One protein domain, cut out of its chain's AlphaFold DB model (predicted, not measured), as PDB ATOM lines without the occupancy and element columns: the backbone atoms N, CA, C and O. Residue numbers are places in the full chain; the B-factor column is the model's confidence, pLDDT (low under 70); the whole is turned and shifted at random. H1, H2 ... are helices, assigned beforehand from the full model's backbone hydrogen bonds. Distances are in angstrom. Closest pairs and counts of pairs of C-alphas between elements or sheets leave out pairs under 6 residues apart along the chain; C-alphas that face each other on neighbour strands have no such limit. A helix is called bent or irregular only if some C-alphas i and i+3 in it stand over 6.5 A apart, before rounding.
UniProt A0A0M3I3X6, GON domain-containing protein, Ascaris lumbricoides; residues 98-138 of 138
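What this domain is: This is residues 98 to 138 of the 138 residues of the protein "GON domain-containing protein" of Ascaris lumbricoides (UniProt A0A0M3I3X6). A long arm that holds H3, the longest helix by residues, sticks out from a small head, in which H1 and H2 are joined by a loop that folds back. Residues 123 to 138 make the arm, of which 125 to 133 belong to H3, and this arm makes most of the length of the domain. The printed part has 41 residues with three named helices, H1, H2 and H3 in that order along the chain, and no named strand; its class is all helix. The whole is extended, with a radius of gyration of the C-alphas of 15.2 A, and the C-alphas span 46 by 18 by 7 A along their three main axes.

How they stand to each other: H3, residues 125 to 133, the longest helix by residues with 9 residues, stands free together with the rest of residues 123 to 138, and it touches no helix. H2, residues 113 to 119, precedes it across a tight link of 5 residues, yet H2 and H3 are apart. H1, residues 99 to 104, is also apart from H3. H1 and H2 only just touch, with 3 pairs of C-alphas within 8 A; the closest C-alphas of the two are those of Gln 99 and Leu 117, 5.8 A apart. Their lines stand at a steep tilt of 45 degrees, and they run opposite ways, 9.8 A from centre to centre. In H1 and H3 every O i to N i+4 pair is within hydrogen-bond range. In H2 0 of 3 such pairs are, beside 3 of 4 O i to N i+3 pairs.

Where its parts are: H3 runs from Val 125, with its C-alpha at (139.448, 115.727, 186.351), to Met 133, with its C-alpha at (144.689, 111.961, 196.456), 12.0 A from first to last C-alpha. H2 runs from Gly 113 to Phe 119 and measures 12.4 A; it is irregular, but only just, with C-alphas 113 and 116 6.7 A apart, and its line is a rough one. H1 runs from Gln 99, with its C-alpha at (128.209, 114.862, 173.409), to Arg 104 and measures 8.6 A.

The domain as a whole: The two C-alphas farthest apart are those of Thr 109 and Arg 138, at 46.1 A, and the outline is a rod. The printed part runs from residue 98 to residue 138, the chain's last residue, and has no cut. The link from H1 to H2 is short, with 8 residues, and no link is long. The mean pLDDT of the printed part is 74.8, and the model's confidence is low, under 70, in residues 123 to 138; the mean over H3 is 51, over H2 87 and over H1 91.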
ATOM      1  N   HIS A  98     129.052 117.875 176.242       90.19
ATOM      2  CA  HIS A  98     128.671 118.383 174.929       90.19
ATOM      3  C   HIS A  98     128.421 117.259 173.919       90.19
ATOM      4  O   HIS A  98     128.299 117.542 172.724       90.19
ATOM      5  N   GLN A  99     128.312 115.992 174.337       89.50
ATOM      6  CA  GLN A  99     128.209 114.862 173.409       89.50
ATOM      7  C   GLN A  99     126.992 114.982 172.492       89.50
ATOM      8  O   GLN A  99     127.116 114.815 171.278       89.50
ATOM      9  N   HIS A 100     125.834 115.366 173.035       90.75
ATOM     10  CA  HIS A 100     124.630 115.580 172.230       90.75
ATOM     11  C   HIS A 100     124.805 116.740 171.235       90.75
ATOM     12  O   HIS A 100     124.337 116.672 170.092       90.75
ATOM     13  N   CYS A 101     125.466 117.824 171.646       90.75
ATOM     14  CA  CYS A 101     125.754 118.945 170.756       90.75
ATOM     15  C   CYS A 101     126.673 118.500 169.611       90.75
ATOM     16  O   CYS A 101     126.362 118.726 168.443       90.75
ATOM     17  N   CYS A 102     127.749 117.786 169.926       91.12
ATOM     18  CA  CYS A 102     128.690 117.266 168.943       91.12
ATOM     19  C   CYS A 102     128.062 116.255 167.980       91.12
ATOM     20  O   CYS A 102     128.297 116.337 166.776       91.12
ATOM     21  N   ALA A 103     127.226 115.342 168.480       91.75
ATOM     22  CA  ALA A 103     126.502 114.393 167.641       91.75
ATOM     23  C   ALA A 103     125.590 115.116 166.638       91.75
ATOM     24  O   ALA A 103     125.620 114.810 165.449       91.75
ATOM     25  N   ARG A 104     124.847 116.142 167.086       93.81
ATOM     26  CA  ARG A 104     124.006 116.967 166.198       93.81
ATOM     27  C   ARG A 104     124.805 117.744 165.154       93.81
ATOM     28  O   ARG A 104     124.315 117.926 164.049       93.81
ATOM     29  N   ASN A 105     126.016 118.179 165.491       91.50
ATOM     30  CA  ASN A 105     126.907 118.890 164.570       91.50
ATOM     31  C   ASN A 105     127.727 117.952 163.662       91.50
ATOM     32  O   ASN A 105     128.618 118.412 162.954       91.50
ATOM     33  N   GLY A 106     127.453 116.643 163.673       91.75
ATOM     34  CA  GLY A 106     128.093 115.697 162.760       91.75
ATOM     35  C   GLY A 106     129.510 115.285 163.157       91.75
ATOM     36  O   GLY A 106     130.231 114.708 162.350       91.75
ATOM     37  N   VAL A 107     129.935 115.488 164.408       90.69
ATOM     38  CA  VAL A 107     131.241 114.976 164.882       90.69
ATOM     39  C   VAL A 107     131.333 113.450 164.708       90.69
ATOM     40  O   VAL A 107     132.403 112.906 164.434       90.69
ATOM     41  N   THR A 108     130.191 112.763 164.790       91.12
ATOM     42  CA  THR A 108     130.068 111.314 164.604       91.12
ATOM     43  C   THR A 108     130.011 110.859 163.146       91.12
ATOM     44  O   THR A 108     130.010 109.655 162.910       91.12
ATOM     45  N   THR A 109     129.939 111.764 162.164       91.94
ATOM     46  CA  THR A 109     129.855 111.401 160.734       91.94
ATOM     47  C   THR A 109     131.225 111.314 160.064       91.94
ATOM     48  O   THR A 109     131.318 111.053 158.868       91.94
ATOM     49  N   THR A 110     132.300 111.559 160.816       88.12
ATOM     50  CA  THR A 110     133.675 111.378 160.342       88.12
ATOM     51  C   THR A 110     134.018 109.890 160.216       88.12
ATOM     52  O   THR A 110     133.328 109.032 160.763       88.12
ATOM     53  N   LEU A 111     135.138 109.566 159.559       93.00
ATOM     54  CA  LEU A 111     135.645 108.187 159.461       93.00
ATOM     55  C   LEU A 111     135.851 107.523 160.840       93.00
ATOM     56  O   LEU A 111     135.763 106.306 160.973       93.00
ATOM     57  N   ALA A 112     136.112 108.325 161.875       87.50
ATOM     58  CA  ALA A 112     136.292 107.854 163.244       87.50
ATOM     59  C   ALA A 112     134.967 107.539 163.968       87.50
ATOM     60  O   ALA A 112     134.987 106.954 165.055       87.50
ATOM     61  N   GLY A 113     133.820 107.902 163.387       89.75
ATOM     62  CA  GLY A 113     132.500 107.644 163.948       89.75
ATOM     63  C   GLY A 113     132.325 108.264 165.336       89.75
ATOM     64  O   GLY A 113     132.725 109.396 165.608       89.75
ATOM     65  N   SER A 114     131.770 107.488 166.262       88.62
ATOM     66  CA  SER A 114     131.535 107.887 167.655       88.62
ATOM     67  C   SER A 114     132.801 108.056 168.503       88.62
ATOM     68  O   SER A 114     132.713 108.600 169.602       88.62
ATOM     69  N   LYS A 115     133.991 107.681 168.011       88.19
ATOM     70  CA  LYS A 115     135.249 107.834 168.765       88.19
ATOM     71  C   LYS A 115     135.581 109.296 169.062       88.19
ATOM     72  O   LYS A 115     136.149 109.587 170.107       88.19
ATOM     73  N   CYS A 116     135.185 110.223 168.190       87.69
ATOM     74  CA  CYS A 116     135.425 111.653 168.390       87.69
ATOM     75  C   CYS A 116     134.595 112.264 169.533       87.69
ATOM     76  O   CYS A 116     134.936 113.342 170.010       87.69
ATOM     77  N   LEU A 117     133.550 111.579 170.020       87.56
ATOM     78  CA  LEU A 117     132.743 112.063 171.146       87.56
ATOM     79  C   LEU A 117     133.523 112.121 172.463       87.56
ATOM     80  O   LEU A 117     133.107 112.844 173.365       87.56
ATOM     81  N   ILE A 118     134.663 111.429 172.570       84.69
ATOM     82  CA  ILE A 118     135.539 111.528 173.745       84.69
ATOM     83  C   ILE A 118     136.057 112.956 173.964       84.69
ATOM     84  O   ILE A 118     136.224 113.372 175.102       84.69
ATOM     85  N   PHE A 119     136.231 113.734 172.891       80.81
ATOM     86  CA  PHE A 119     136.661 115.135 172.965       80.81
ATOM     87  C   PHE A 119     135.519 116.102 173.300       80.81
ATOM     88  O   PHE A 119     135.761 117.271 173.580       80.81
ATOM     89  N   CYS A 120     134.276 115.621 173.250       85.94
ATOM     90  CA  CYS A 120     133.071 116.378 173.585       85.94
ATOM     91  C   CYS A 120     132.514 116.032 174.967       85.94
ATOM     92  O   CYS A 120     131.655 116.744 175.486       85.94
ATOM     93  N   ALA A 121     132.972 114.919 175.535       83.56
ATOM     94  CA  ALA A 121     132.712 114.566 176.915       83.56
ATOM     95  C   ALA A 121     133.420 115.569 177.843       83.56
ATOM     96  O   ALA A 121     134.459 116.129 177.471       83.56
ATOM     97  N   PRO A 122     132.901 115.799 179.058       77.31
ATOM     98  CA  PRO A 122     133.607 116.610 180.027       77.31
ATOM     99  C   PRO A 122     134.913 115.902 180.392       77.31
ATOM    100  O   PRO A 122     134.940 114.696 180.656       77.31
ATOM    101  N   VAL A 123     136.010 116.651 180.421       68.25
ATOM    102  CA  VAL A 123     137.285 116.151 180.943       68.25
ATOM    103  C   VAL A 123     137.099 115.855 182.426       68.25
ATOM    104  O   VAL A 123     136.969 116.757 183.254       68.25
ATOM    105  N   ASN A 124     137.016 114.568 182.757       61.62
ATOM    106  CA  ASN A 124     136.765 114.112 184.114       61.62
ATOM    107  C   ASN A 124     138.045 114.221 184.956       61.62
ATOM    108  O   ASN A 124     138.778 113.252 185.148       61.62
ATOM    109  N   VAL A 125     138.305 115.421 185.472       54.25
ATOM    110  CA  VAL A 125     139.448 115.727 186.351       54.25
ATOM    111  C   VAL A 125     139.398 114.951 187.679       54.25
ATOM    112  O   VAL A 125     140.407 114.835 188.371       54.25
ATOM    113  N   TYR A 126     138.251 114.350 188.026       52.06
ATOM    114  CA  TYR A 126     138.097 113.512 189.220       52.06
ATOM    115  C   TYR A 126     138.791 112.147 189.122       52.06
ATOM    116  O   TYR A 126     138.911 111.475 190.145       52.06
ATOM    117  N   PHE A 127     139.259 111.721 187.944       49.56
ATOM    118  CA  PHE A 127     140.054 110.493 187.832       49.56
ATOM    119  C   PHE A 127     141.522 110.732 188.229       49.56
ATOM    120  O   PHE A 127     142.058 109.981 189.041       49.56
ATOM    121  N   GLU A 128     142.128 111.841 187.794       46.56
ATOM    122  CA  GLU A 128     143.495 112.219 188.190       46.56
ATOM    123  C   GLU A 128     143.554 112.717 189.641       46.56
ATOM    124  O   GLU A 128     144.417 112.294 190.406       46.56
ATOM    125  N   ALA A 129     142.587 113.531 190.082       48.22
ATOM    126  CA  ALA A 129     142.548 113.990 191.470       48.22
ATOM    127  C   ALA A 129     142.282 112.843 192.459       48.22
ATOM    128  O   ALA A 129     142.884 112.830 193.527       48.22
ATOM    129  N   ARG A 130     141.452 111.836 192.128       49.97
ATOM    130  CA  ARG A 130     141.303 110.653 192.999       49.97
ATOM    131  C   ARG A 130     142.542 109.771 192.975       49.97
ATOM    132  O   ARG A 130     142.931 109.327 194.044       49.97
ATOM    133  N   ILE A 131     143.190 109.535 191.832       54.19
ATOM    134  CA  ILE A 131     144.415 108.718 191.792       54.19
ATOM    135  C   ILE A 131     145.573 109.395 192.539       54.19
ATOM    136  O   ILE A 131     146.317 108.701 193.230       54.19
ATOM    137  N   VAL A 132     145.705 110.724 192.465       52.62
ATOM    138  CA  VAL A 132     146.734 111.482 193.197       52.62
ATOM    139  C   VAL A 132     146.380 111.629 194.684       52.62
ATOM    140  O   VAL A 132     147.239 111.389 195.527       52.62
ATOM    141  N   MET A 133     145.120 111.905 195.045       53.69
ATOM    142  CA  MET A 133     144.689 111.961 196.456       53.69
ATOM    143  C   MET A 133     144.707 110.584 197.141       53.69
ATOM    144  O   MET A 133     144.957 110.507 198.340       53.69
ATOM    145  N   LEU A 134     144.521 109.481 196.401       51.31
ATOM    146  CA  LEU A 134     144.751 108.116 196.904       51.31
ATOM    147  C   LEU A 134     146.244 107.765 197.040       51.31
ATOM    148  O   LEU A 134     146.565 106.791 197.715       51.31
ATOM    149  N   LYS A 135     147.158 108.539 196.435       50.28
ATOM    150  CA  LYS A 135     148.619 108.344 196.525       50.28
ATOM    151  C   LYS A 135     149.307 109.193 197.597       50.28
ATOM    152  O   LYS A 135     150.482 108.973 197.843       50.28
ATOM    153  N   ILE A 136     148.595 110.128 198.229       56.12
ATOM    154  CA  ILE A 136     149.114 110.971 199.325       56.12
ATOM    155  C   ILE A 136     148.903 110.323 200.712       56.12
ATOM    156  O   ILE A 136     149.506 110.745 201.691       56.12
ATOM    157  N   HIS A 137     148.098 109.256 200.801       48.81
ATOM    158  CA  HIS A 137     147.846 108.505 202.042       48.81
ATOM    159  C   HIS A 137     148.592 107.156 202.144       48.81
ATOM    160  O   HIS A 137     148.203 106.301 202.943       48.81
ATOM    161  N   ARG A 138     149.659 106.943 201.370       50.66
ATOM    162  CA  ARG A 138     150.566 105.794 201.512       50.66
ATOM    163  C   ARG A 138     152.009 106.244 201.346       50.66
ATOM    164  O   ARG A 138     152.871 105.602 201.981       50.66
TER     165      ARG A 138